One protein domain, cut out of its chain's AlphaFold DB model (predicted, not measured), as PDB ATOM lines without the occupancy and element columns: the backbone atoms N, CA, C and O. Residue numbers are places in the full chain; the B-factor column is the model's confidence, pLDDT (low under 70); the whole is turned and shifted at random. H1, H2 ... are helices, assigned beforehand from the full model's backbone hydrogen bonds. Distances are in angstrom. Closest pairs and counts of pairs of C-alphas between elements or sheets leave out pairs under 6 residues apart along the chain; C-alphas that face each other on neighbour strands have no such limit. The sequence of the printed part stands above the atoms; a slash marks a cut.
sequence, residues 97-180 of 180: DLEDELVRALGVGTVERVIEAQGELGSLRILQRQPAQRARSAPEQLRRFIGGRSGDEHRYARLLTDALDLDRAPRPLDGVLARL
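AT A GLANCE: This is residues 97 to 180 of the 180 residues of an uncharacterized protein of Quadrisphaera sp. DSM 44207 (UniProt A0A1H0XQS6). Four short helices, H1, H2, H4 and H5, gather into a small core at mixed angles, with H3 packed on H4 at one end of the long axis and H6 set at the other end, where it touches no helix but is near H1. The links H3 to H4 and H5 to H6, eight residues each, lead between the core and these two ends. The printed part has 84 residues with six named helices, H1 to H6 in order along the chain, and no named strand; the class is all helix. By its radius of gyration of the C-alphas, 13.1 A, it is compact, while its outline is elongated, with spans of 43 by 24 by 23 A.

HOW THE PARTS SIT: H1, residues 98 to 106, touches H4, residues 138 to 146, opposite ways at a steep tilt of 49 degrees; their closest C-alphas, of Glu 99 and Arg 143, are 5.9 A apart. H1 and H5, residues 152 to 162, touch and run the same way at a shallow tilt of 34 degrees, only just short of steep, with the C-alphas of Leu 102 and Leu 160 closest at 6.7 A. H2, residues 108 to 117, is close to H1 but not clearly touching, about perpendicular at 77 degrees; the closest C-alphas, of Val 103 and Val 111, are 6.6 A apart. H2 touches H4 the same way at a shallow tilt of 34 degrees, only just short of steep; the closest C-alphas are those of Val 108 and Pro 139, at 6.3 A. H2 and H5 only just touch, with 3 pairs of C-alphas within 8 A, the closest being Val 111 and Leu 160 at 7.0 A. H3, residues 121 to 129, touches H4 opposite ways at a steep tilt of 60 degrees, with the C-alphas of Gln 128 and Gln 141 closest at 6.5 A. H2 and H3 only just touch, and only at the corner, with 3 pairs of C-alphas within 8 A, the closest being Ile 115 and Leu 121 at 5.7 A. H4 and H5 likewise only just touch, and only at the corner, with 3 such pairs, the closest being Ile 146 and Glu 153 at 5.7 A. H4 is the hub, touching four helices, and the helix packing is part aligned, part crossed: of five pairs of helices that touch, those that touch only at the corner left out, two are at a shallow tilt. H6, residues 171 to 177, is near H1 and apart from H2, H3, H4 and H5. In H1, H2, H3, H4, H5 and H6 every O i to N i+4 pair is within hydrogen-bond range.

IN THESE COORDINATES: H1 begins at C-alpha 98, at (0.159, 15.924, -41.493), and is 12.1 A long from first to last C-alpha. H2 is 14.4 A, H3 12.6 A and H4 12.4 A long. H5, the longest helix with 11 residues, is 15.3 A long and begins at C-alpha 152, at (-12.924, 18.555, -44.590). H6, 9.8 A long, ends at C-alpha 177, at (2.396, 6.351, -30.493).

THE WHOLE: The two C-alphas farthest apart, of Pro 131 and Leu 180, are 43.8 A apart. The printed part has no cut and no long link. Its mean pLDDT is 88.0; residues 149 to 153 and residue 180, the chain's last, are under 70.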
ATOM      1  N   ASP A  97       3.244  19.126 -43.568       81.69
ATOM      2  CA  ASP A  97       2.081  19.029 -42.681       81.69
ATOM      3  C   ASP A  97       1.665  17.555 -42.534       81.69
ATOM      4  O   ASP A  97       2.332  16.659 -43.065       81.69
ATOM      5  N   LEU A  98       0.610  17.288 -41.764       80.50
ATOM      6  CA  LEU A  98       0.159  15.924 -41.493       80.50
ATOM      7  C   LEU A  98      -0.405  15.257 -42.753       80.50
ATOM      8  O   LEU A  98      -0.155  14.078 -42.998       80.50
ATOM      9  N   GLU A  99      -1.134  16.001 -43.578       84.94
ATOM     10  CA  GLU A  99      -1.724  15.533 -44.830       84.94
ATOM     11  C   GLU A  99      -0.641  15.042 -45.788       84.94
ATOM     12  O   GLU A  99      -0.774  13.982 -46.396       84.94
ATOM     13  N   ASP A 100       0.442  15.798 -45.908       88.00
ATOM     14  CA  ASP A 100       1.604  15.456 -46.713       88.00
ATOM     15  C   ASP A 100       2.303  14.176 -46.221       88.00
ATOM     16  O   ASP A 100       2.622  13.297 -47.029       88.00
ATOM     17  N   GLU A 101       2.482  14.020 -44.903       90.50
ATOM     18  CA  GLU A 101       3.022  12.784 -44.319       90.50
ATOM     19  C   GLU A 101       2.109  11.577 -44.594       90.50
ATOM     20  O   GLU A 101       2.584  10.514 -45.007       90.50
ATOM     21  N   LEU A 102       0.794  11.744 -44.432       88.69
ATOM     22  CA  LEU A 102      -0.195  10.691 -44.674       88.69
ATOM     23  C   LEU A 102      -0.271  10.303 -46.155       88.69
ATOM     24  O   LEU A 102      -0.295   9.117 -46.483       88.69
ATOM     25  N   VAL A 103      -0.259  11.277 -47.068       92.38
ATOM     26  CA  VAL A 103      -0.267  11.021 -48.515       92.38
ATOM     27  C   VAL A 103       1.001  10.281 -48.944       92.38
ATOM     28  O   VAL A 103       0.916   9.364 -49.767       92.38
ATOM     29  N   ARG A 104       2.169  10.621 -48.380       92.50
ATOM     30  CA  ARG A 104       3.414   9.878 -48.636       92.50
ATOM     31  C   ARG A 104       3.367   8.449 -48.109       92.50
ATOM     32  O   ARG A 104       3.768   7.543 -48.834       92.50
ATOM     33  N   ALA A 105       2.887   8.250 -46.884       93.19
ATOM     34  CA  ALA A 105       2.838   6.934 -46.252       93.19
ATOM     35  C   ALA A 105       1.861   5.979 -46.964       93.19
ATOM     36  O   ALA A 105       2.189   4.824 -47.237       93.19
ATOM     37  N   LEU A 106       0.672   6.473 -47.319       94.25
ATOM     38  CA  LEU A 106      -0.381   5.686 -47.976       94.25
ATOM     39  C   LEU A 106      -0.138   5.495 -49.477       94.25
ATOM     40  O   LEU A 106      -0.556   4.489 -50.065       94.25
ATOM     41  N   GLY A 107       0.504   6.482 -50.103       95.56
ATOM     42  CA  GLY A 107       0.667   6.581 -51.544       95.56
ATOM     43  C   GLY A 107      -0.609   7.013 -52.276       95.56
ATOM     44  O   GLY A 107      -1.738   6.800 -51.830       95.56
ATOM     45  N   VAL A 108      -0.414   7.581 -53.471       96.50
ATOM     46  CA  VAL A 108      -1.469   8.184 -54.311       96.50
ATOM     47  C   VAL A 108      -2.669   7.254 -54.505       96.50
ATOM     48  O   VAL A 108      -3.803   7.655 -54.270       96.50
ATOM     49  N   GLY A 109      -2.434   5.996 -54.891       97.19
ATOM     50  CA  GLY A 109      -3.521   5.068 -55.214       97.19
ATOM     51  C   GLY A 109      -4.420   4.731 -54.022       97.19
ATOM     52  O   GLY A 109      -5.621   4.548 -54.195       97.19
ATOM     53  N   THR A 110      -3.867   4.653 -52.810       96.38
ATOM     54  CA  THR A 110      -4.660   4.390 -51.600       96.38
ATOM     55  C   THR A 110      -5.501   5.599 -51.227       96.38
ATOM     56  O   THR A 110      -6.694   5.453 -50.972       96.38
ATOM     57  N   VAL A 111      -4.912   6.794 -51.283       96.19
ATOM     58  CA  VAL A 111      -5.627   8.049 -51.023       96.19
ATOM     59  C   VAL A 111      -6.767   8.248 -52.029       96.19
ATOM     60  O   VAL A 111      -7.878   8.590 -51.632       96.19
ATOM     61  N   GLU A 112      -6.545   7.968 -53.317       97.19
ATOM     62  CA  GLU A 112      -7.609   8.047 -54.328       97.19
ATOM     63  C   GLU A 112      -8.766   7.080 -54.042       97.19
ATOM     64  O   GLU A 112      -9.920   7.484 -54.172       97.19
ATOM     65  N   ARG A 113      -8.491   5.847 -53.585       97.88
ATOM     66  CA  ARG A 113      -9.546   4.897 -53.174       97.88
ATOM     67  C   ARG A 113     -10.336   5.388 -51.963       97.88
ATOM     68  O   ARG A 113     -11.547   5.197 -51.911       97.88
ATOM     69  N   VAL A 114      -9.676   6.032 -50.998       95.62
ATOM     70  CA  VAL A 114     -10.363   6.651 -49.852       95.62
ATOM     71  C   VAL A 114     -11.308   7.754 -50.334       95.62
ATOM     72  O   VAL A 114     -12.476   7.762 -49.951       95.62
ATOM     73  N   ILE A 115     -10.838   8.641 -51.216       95.38
ATOM     74  CA  ILE A 115     -11.647   9.720 -51.814       95.38
ATOM     75  C   ILE A 115     -12.817   9.151 -52.634       95.38
ATOM     76  O   ILE A 115     -13.941   9.651 -52.563       95.38
ATOM     77  N   GLU A 116     -12.577   8.087 -53.400       96.62
ATOM     78  CA  GLU A 116     -13.605   7.383 -54.167       96.62
ATOM     79  C   GLU A 116     -14.683   6.778 -53.263       96.62
ATOM     80  O   GLU A 116     -15.868   6.957 -53.537       96.62
ATOM     81  N   ALA A 117     -14.299   6.161 -52.144       96.19
ATOM     82  CA  ALA A 117     -15.241   5.632 -51.158       96.19
ATOM     83  C   ALA A 117     -16.111   6.725 -50.507       96.19
ATOM     84  O   ALA A 117     -17.208   6.434 -50.033       96.19
ATOM     85  N   GLN A 118     -15.656   7.984 -50.506       94.12
ATOM     86  CA  GLN A 118     -16.466   9.135 -50.086       94.12
ATOM     87  C   GLN A 118     -17.370   9.687 -51.202       94.12
ATOM     88  O   GLN A 118     -18.124  10.630 -50.961       94.12
ATOM     89  N   GLY A 119     -17.307   9.127 -52.415       95.94
ATOM     90  CA  GLY A 119     -18.042   9.605 -53.586       95.94
ATOM     91  C   GLY A 119     -17.451  10.871 -54.212       95.94
ATOM     92  O   GLY A 119     -18.117  11.528 -55.009       95.94
ATOM     93  N   GLU A 120     -16.210  11.235 -53.876       95.56
ATOM     94  CA  GLU A 120     -15.638  12.541 -54.232       95.56
ATOM     95  C   GLU A 120     -14.558  12.476 -55.320       95.56
ATOM     96  O   GLU A 120     -13.920  13.487 -55.634       95.56
ATOM     97  N   LEU A 121     -14.376  11.316 -55.962       96.06
ATOM     98  CA  LEU A 121     -13.382  11.151 -57.027       96.06
ATOM     99  C   LEU A 121     -13.617  12.134 -58.184       96.06
ATOM    100  O   LEU A 121     -12.666  12.696 -58.726       96.06
ATOM    101  N   GLY A 122     -14.880  12.412 -58.525       97.31
ATOM    102  CA  GLY A 122     -15.234  13.414 -59.535       97.31
ATOM    103  C   GLY A 122     -14.707  14.813 -59.193       97.31
ATOM    104  O   GLY A 122     -14.112  15.474 -60.048       97.31
ATOM    105  N   SER A 123     -14.847  15.230 -57.932       95.50
ATOM    106  CA  SER A 123     -14.332  16.505 -57.419       95.50
ATOM    107  C   SER A 123     -12.807  16.566 -57.486       95.50
ATOM    108  O   SER A 123     -12.255  17.580 -57.919       95.50
ATOM    109  N   LEU A 124     -12.120  15.467 -57.149       95.94
ATOM    110  CA  LEU A 124     -10.670  15.371 -57.313       95.94
ATOM    111  C   LEU A 124     -10.273  15.545 -58.784       95.94
ATOM    112  O   LEU A 124      -9.412  16.367 -59.092       95.94
ATOM    113  N   ARG A 125     -10.932  14.847 -59.719       97.31
ATOM    114  CA  ARG A 125     -10.617  14.976 -61.154       97.31
ATOM    115  C   ARG A 125     -10.870  16.391 -61.685       97.31
ATOM    116  O   ARG A 125     -10.137  16.845 -62.561       97.31
ATOM    117  N   ILE A 126     -11.876  17.106 -61.173       97.00
ATOM    118  CA  ILE A 126     -12.090  18.528 -61.494       97.00
ATOM    119  C   ILE A 126     -10.906  19.357 -60.992       97.00
ATOM    120  O   ILE A 126     -10.344  20.126 -61.772       97.00
ATOM    121  N   LEU A 127     -10.494  19.176 -59.734       95.44
ATOM    122  CA  LEU A 127      -9.357  19.887 -59.149       95.44
ATOM    123  C   LEU A 127      -8.067  19.657 -59.947       95.44
ATOM    124  O   LEU A 127      -7.386  20.621 -60.283       95.44
ATOM    125  N   GLN A 128      -7.768  18.414 -60.326       96.44
ATOM    126  CA  GLN A 128      -6.561  18.058 -61.086       96.44
ATOM    127  C   GLN A 128      -6.493  18.729 -62.469       96.44
ATOM    128  O   GLN A 128      -5.405  19.016 -62.967       96.44
ATOM    129  N   ARG A 129      -7.645  19.026 -63.085       97.25
ATOM    130  CA  ARG A 129      -7.719  19.738 -64.373       97.25
ATOM    131  C   ARG A 129      -7.534  21.251 -64.248       97.25
ATOM    132  O   ARG A 129      -7.354  21.917 -65.268       97.25
ATOM    133  N   GLN A 130      -7.583  21.816 -63.041       96.94
ATOM    134  CA  GLN A 130      -7.434  23.258 -62.861       96.94
ATOM    135  C   GLN A 130      -6.022  23.720 -63.269       96.94
ATOM    136  O   GLN A 130      -5.041  23.040 -62.951       96.94
ATOM    137  N   PRO A 131      -5.875  24.900 -63.907       97.06
ATOM    138  CA  PRO A 131      -4.576  25.400 -64.365       97.06
ATOM    139  C   PRO A 131      -3.502  25.468 -63.272       97.06
ATOM    140  O   PRO A 131      -2.352  25.122 -63.520       97.06
ATOM    141  N   ALA A 132      -3.885  25.840 -62.047       94.69
ATOM    142  CA  ALA A 132      -2.969  25.921 -60.908       94.69
ATOM    143  C   ALA A 132      -2.530  24.549 -60.356       94.69
ATOM    144  O   ALA A 132      -1.585  24.485 -59.574       94.69
ATOM    145  N   GLN A 133      -3.225  23.465 -60.720       96.25
ATOM    146  CA  GLN A 133      -2.978  22.119 -60.194       96.25
ATOM    147  C   GLN A 133      -2.336  21.188 -61.221       96.25
ATOM    148  O   GLN A 133      -1.502  20.377 -60.841       96.25
ATOM    149  N   ARG A 134      -2.654  21.318 -62.518       95.50
ATOM    150  CA  ARG A 134      -2.190  20.390 -63.574       95.50
ATOM    151  C   ARG A 134      -0.670  20.219 -63.682       95.50
ATOM    152  O   ARG A 134      -0.225  19.209 -64.207       95.50
ATOM    153  N   ALA A 135       0.107  21.210 -63.245       95.94
ATOM    154  CA  ALA A 135       1.573  21.167 -63.260       95.94
ATOM    155  C   ALA A 135       2.181  20.615 -61.958       95.94
ATOM    156  O   ALA A 135       3.385  20.391 -61.897       95.94
ATOM    157  N   ARG A 136       1.364  20.421 -60.916       96.06
ATOM    158  CA  ARG A 136       1.794  19.861 -59.634       96.06
ATOM    159  C   ARG A 136       1.832  18.344 -59.691       96.06
ATOM    160  O   ARG A 136       1.106  17.723 -60.469       96.06
ATOM    161  N   SER A 137       2.642  17.758 -58.825       96.75
ATOM    162  CA  SER A 137       2.683  16.314 -58.644       96.75
ATOM    163  C   SER A 137       1.360  15.785 -58.072       96.75
ATOM    164  O   SER A 137       0.608  16.508 -57.412       96.75
ATOM    165  N   ALA A 138       1.069  14.502 -58.300       96.12
ATOM    166  CA  ALA A 138      -0.139  13.876 -57.763       96.12
ATOM    167  C   ALA A 138      -0.251  13.990 -56.221       96.12
ATOM    168  O   ALA A 138      -1.335  14.338 -55.751       96.12
ATOM    169  N   PRO A 139       0.824  13.800 -55.424       95.38
ATOM    170  CA  PRO A 139       0.775  14.038 -53.979       95.38
ATOM    171  C   PRO A 139       0.372  15.469 -53.598       95.38
ATOM    172  O   PRO A 139      -0.489  15.655 -52.742       95.38
ATOM    173  N   GLU A 140       0.917  16.486 -54.267       94.88
ATOM    174  CA  GLU A 140       0.570  17.889 -53.994       94.88
ATOM    175  C   GLU A 140      -0.886  18.209 -54.356       94.88
ATOM    176  O   GLU A 140      -1.544  18.987 -53.662       94.88
ATOM    177  N   GLN A 141      -1.406  17.612 -55.434       95.69
ATOM    178  CA  GLN A 141      -2.813  17.746 -55.816       95.69
ATOM    179  C   GLN A 141      -3.740  17.103 -54.779       95.69
ATOM    180  O   GLN A 141      -4.766  17.691 -54.436       95.69
ATOM    181  N   LEU A 142      -3.377  15.925 -54.260       95.25
ATOM    182  CA  LEU A 142      -4.127  15.237 -53.207       95.25
ATOM    183  C   LEU A 142      -4.116  16.030 -51.902       95.25
ATOM    184  O   LEU A 142      -5.178  16.298 -51.348       95.25
ATOM    185  N   ARG A 143      -2.941  16.492 -51.465       91.62
ATOM    186  CA  ARG A 143      -2.804  17.378 -50.303       91.62
ATOM    187  C   ARG A 143      -3.677  18.625 -50.455       91.62
ATOM    188  O   ARG A 143      -4.436  18.974 -49.556       91.62
ATOM    189  N   ARG A 144      -3.645  19.266 -51.631       92.69
ATOM    190  CA  ARG A 144      -4.495  20.429 -51.924       92.69
ATOM    191  C   ARG A 144      -5.987  20.090 -51.914       92.69
ATOM    192  O   ARG A 144      -6.785  20.945 -51.541       92.69
ATOM    193  N   PHE A 145      -6.378  18.901 -52.358       93.00
ATOM    194  CA  PHE A 145      -7.769  18.459 -52.307       93.00
ATOM    195  C   PHE A 145      -8.250  18.284 -50.860       93.00
ATOM    196  O   PHE A 145      -9.337  18.753 -50.530       93.00
ATOM    197  N   ILE A 146      -7.415  17.682 -50.011       88.50
ATOM    198  CA  ILE A 146      -7.699  17.421 -48.594       88.50
ATOM    199  C   ILE A 146      -7.805  18.729 -47.795       88.50
ATOM    200  O   ILE A 146      -8.813  18.956 -47.133       88.50
ATOM    201  N   GLY A 147      -6.822  19.628 -47.920       81.56
ATOM    202  CA  GLY A 147      -6.816  20.920 -47.213       81.56
ATOM    203  C   GLY A 147      -7.631  22.028 -47.895       81.56
ATOM    204  O   GLY A 147      -7.683  23.160 -47.426       81.56
ATOM    205  N   GLY A 148      -8.236  21.754 -49.054       73.50
ATOM    206  CA  GLY A 148      -8.849  22.780 -49.904       73.50
ATOM    207  C   GLY A 148     -10.257  23.211 -49.494       73.50
ATOM    208  O   GLY A 148     -10.742  24.225 -50.001       73.50
ATOM    209  N   ARG A 149     -10.927  22.454 -48.619       67.12
ATOM    210  CA  ARG A 149     -12.291  22.734 -48.154       67.12
ATOM    211  C   ARG A 149     -12.294  22.893 -46.643       67.12
ATOM    212  O   ARG A 149     -11.969  21.963 -45.910       67.12
ATOM    213  N   SER A 150     -12.681  24.079 -46.181       52.88
ATOM    214  CA  SER A 150     -12.801  24.383 -44.756       52.88
ATOM    215  C   SER A 150     -13.667  23.328 -44.058       52.88
ATOM    216  O   SER A 150     -14.836  23.164 -44.402       52.88
ATOM    217  N   GLY A 151     -13.089  22.610 -43.092       60.47
ATOM    218  CA  GLY A 151     -13.770  21.570 -42.311       60.47
ATOM    219  C   GLY A 151     -13.611  20.130 -42.821       60.47
ATOM    220  O   GLY A 151     -13.842  19.208 -42.041       60.47
ATOM    221  N   ASP A 152     -13.158  19.911 -44.060       69.38
ATOM    222  CA  ASP A 152     -12.924  18.555 -44.590       69.38
ATOM    223  C   ASP A 152     -11.574  17.966 -44.145       69.38
ATOM    224  O   ASP A 152     -11.408  16.746 -44.140       69.38
ATOM    225  N   GLU A 153     -10.640  18.805 -43.691       67.94
ATOM    226  CA  GLU A 153      -9.302  18.405 -43.234       67.94
ATOM    227  C   GLU A 153      -9.359  17.385 -42.087       67.94
ATOM    228  O   GLU A 153      -8.819  16.289 -42.199       67.94
ATOM    229  N   HIS A 154     -10.140  17.660 -41.037       74.31
ATOM    230  CA  HIS A 154     -10.308  16.742 -39.903       74.31
ATOM    231  C   HIS A 154     -10.987  15.425 -40.311       74.31
ATOM    232  O   HIS A 154     -10.677  14.355 -39.784       74.31
ATOM    233  N   ARG A 155     -11.928  15.491 -41.264       83.31
ATOM    234  CA  ARG A 155     -12.613  14.307 -41.794       83.31
ATOM    235  C   ARG A 155     -11.628  13.424 -42.552       83.31
ATOM    236  O   ARG A 155     -11.589  12.218 -42.315       83.31
ATOM    237  N   TYR A 156     -10.846  14.010 -43.451       85.19
ATOM    238  CA  TYR A 156      -9.861  13.272 -44.228       85.19
ATOM    239  C   TYR A 156      -8.691  12.797 -43.376       85.19
ATOM    240  O   TYR A 156      -8.266  11.666 -43.573       85.19
ATOM    241  N   ALA A 157      -8.242  13.562 -42.379       79.62
ATOM    242  CA  ALA A 157      -7.259  13.094 -41.406       79.62
ATOM    243  C   ALA A 157      -7.712  11.765 -40.786       79.62
ATOM    244  O   ALA A 157      -6.982  10.777 -40.841       79.62
ATOM    245  N   ARG A 158      -8.965  11.676 -40.315       81.38
ATOM    246  CA  ARG A 158      -9.513  10.418 -39.791       81.38
ATOM    247  C   ARG A 158      -9.543   9.303 -40.839       81.38
ATOM    248  O   ARG A 158      -9.041   8.221 -40.572       81.38
ATOM    249  N   LEU A 159     -10.096   9.561 -42.024       89.25
ATOM    250  CA  LEU A 159     -10.226   8.549 -43.083       89.25
ATOM    251  C   LEU A 159      -8.876   8.005 -43.564       89.25
ATOM    252  O   LEU A 159      -8.751   6.819 -43.859       89.25
ATOM    253  N   LEU A 160      -7.875   8.876 -43.674       88.38
ATOM    254  CA  LEU A 160      -6.533   8.503 -44.099       88.38
ATOM    255  C   LEU A 160      -5.810   7.732 -43.007       88.38
ATOM    256  O   LEU A 160      -5.167   6.731 -43.306       88.38
ATOM    257  N   THR A 161      -5.959   8.148 -41.751       84.44
ATOM    258  CA  THR A 161      -5.378   7.388 -40.647       84.44
ATOM    259  C   THR A 161      -6.065   6.017 -40.542       84.44
ATOM    260  O   THR A 161      -5.375   5.017 -40.402       84.44
ATOM    261  N   ASP A 162      -7.389   5.909 -40.718       84.69
ATOM    262  CA  ASP A 162      -8.106   4.617 -40.686       84.69
ATOM    263  C   ASP A 162      -7.635   3.647 -41.791       84.69
ATOM    264  O   ASP A 162      -7.748   2.428 -41.650       84.69
ATOM    265  N   ALA A 163      -7.109   4.182 -42.896       88.56
ATOM    266  CA  ALA A 163      -6.519   3.417 -43.992       88.56
ATOM    267  C   ALA A 163      -5.014   3.136 -43.809       88.56
ATOM    268  O   ALA A 163      -4.426   2.430 -44.635       88.56
ATOM    269  N   LEU A 164      -4.385   3.706 -42.779       88.00
ATOM    270  CA  LEU A 164      -2.957   3.605 -42.513       88.00
ATOM    271  C   LEU A 164      -2.641   2.306 -41.774       88.00
ATOM    272  O   LEU A 164      -3.202   2.005 -40.724       88.00
ATOM    273  N   ASP A 165      -1.694   1.558 -42.327       84.19
ATOM    274  CA  ASP A 165      -1.042   0.467 -41.616       84.19
ATOM    275  C   ASP A 165      -0.063   1.054 -40.588       84.19
ATOM    276  O   ASP A 165       0.769   1.894 -40.945       84.19
ATOM    277  N   LEU A 166      -0.166   0.631 -39.326       78.25
ATOM    278  CA  LEU A 166       0.656   1.152 -38.232       78.25
ATOM    279  C   LEU A 166       2.148   0.886 -38.460       78.25
ATOM    280  O   LEU A 166       2.960   1.755 -38.159       78.25
ATOM    281  N   ASP A 167       2.504  -0.231 -39.102       82.75
ATOM    282  CA  ASP A 167       3.897  -0.543 -39.461       82.75
ATOM    283  C   ASP A 167       4.456   0.403 -40.542       82.75
ATOM    284  O   ASP A 167       5.649   0.399 -40.858       82.75
ATOM    285  N   ARG A 168       3.587   1.220 -41.145       84.56
ATOM    286  CA  ARG A 168       3.916   2.214 -42.171       84.56
ATOM    287  C   ARG A 168       3.592   3.630 -41.708       84.56
ATOM    288  O   ARG A 168       3.531   4.539 -42.541       84.56
ATOM    289  N   ALA A 169       3.369   3.826 -40.408       84.88
ATOM    290  CA  ALA A 169       3.091   5.140 -39.863       84.88
ATOM    291  C   ALA A 169       4.257   6.101 -40.155       84.88
ATOM    292  O   ALA A 169       5.427   5.734 -40.023       84.88
ATOM    293  N   PRO A 170       3.973   7.349 -40.567       86.62
ATOM    294  CA  PRO A 170       5.023   8.334 -40.735       86.62
ATOM    295  C   PRO A 170       5.666   8.625 -39.373       86.62
ATOM    296  O   PRO A 170       4.980   8.663 -38.351       86.62
ATOM    297  N   ARG A 171       6.983   8.882 -39.372       84.50
ATOM    298  CA  ARG A 171       7.798   9.110 -38.161       84.50
ATOM    299  C   ARG A 171       7.128  10.007 -37.108       84.50
ATOM    300  O   ARG A 171       7.244   9.677 -35.931       84.50
ATOM    301  N   PRO A 172       6.442  11.113 -37.466       81.75
ATOM    302  CA  PRO A 172       5.808  11.945 -36.454       81.75
ATOM    303  C   PRO A 172       4.676  11.246 -35.699       81.75
ATOM    304  O   PRO A 172       4.549  11.441 -34.497       81.75
ATOM    305  N   LEU A 173       3.885  10.410 -36.377       80.56
ATOM    306  CA  LEU A 173       2.832   9.622 -35.734       80.56
ATOM    307  C   LEU A 173       3.418   8.454 -34.939       80.56
ATOM    308  O   LEU A 173       3.006   8.239 -33.803       80.56
ATOM    309  N   ASP A 174       4.406   7.752 -35.495       83.50
ATOM    310  CA  ASP A 174       5.085   6.645 -34.810       83.50
ATOM    311  C   ASP A 174       5.718   7.096 -33.482       83.50
ATOM    312  O   ASP A 174       5.508   6.495 -32.431       83.50
ATOM    313  N   GLY A 175       6.401   8.243 -33.494       81.00
ATOM    314  CA  GLY A 175       7.004   8.818 -32.297       81.00
ATOM    315  C   GLY A 175       5.995   9.170 -31.199       81.00
ATOM    316  O   GLY A 175       6.269   8.953 -30.016       81.00
ATOM    317  N   VAL A 176       4.815   9.670 -31.578       76.69
ATOM    318  CA  VAL A 176       3.729   9.945 -30.628       76.69
ATOM    319  C   VAL A 176       3.187   8.645 -30.055       76.69
ATOM    320  O   VAL A 176       3.045   8.539 -28.841       76.69
ATOM    321  N   LEU A 177       2.915   7.654 -30.908       75.25
ATOM    322  CA  LEU A 177       2.396   6.351 -30.493       75.25
ATOM    323  C   LEU A 177       3.359   5.635 -29.537       75.25
ATOM    324  O   LEU A 177       2.911   5.062 -28.552       75.25
ATOM    325  N   ALA A 178       4.671   5.744 -29.758       78.81
ATOM    326  CA  ALA A 178       5.698   5.202 -28.866       78.81
ATOM    327  C   ALA A 178       5.776   5.901 -27.489       78.81
ATOM    328  O   ALA A 178       6.528   5.466 -26.610       78.81
ATOM    329  N   ARG A 179       5.054   7.012 -27.295       71.31
ATOM    330  CA  ARG A 179       4.965   7.771 -26.035       71.31
ATOM    331  C   ARG A 179       3.646   7.573 -25.283       71.31
ATOM    332  O   ARG A 179       3.536   8.093 -24.171       71.31
ATOM    333  N   LEU A 180       2.679   6.874 -25.882       66.19
ATOM    334  CA  LEU A 180       1.402   6.510 -25.261       66.19
ATOM    335  C   LEU A 180       1.543   5.251 -24.401       66.19
ATOM    336  O   LEU A 180       0.859   5.211 -23.353       66.19
TER     337      LEU A 180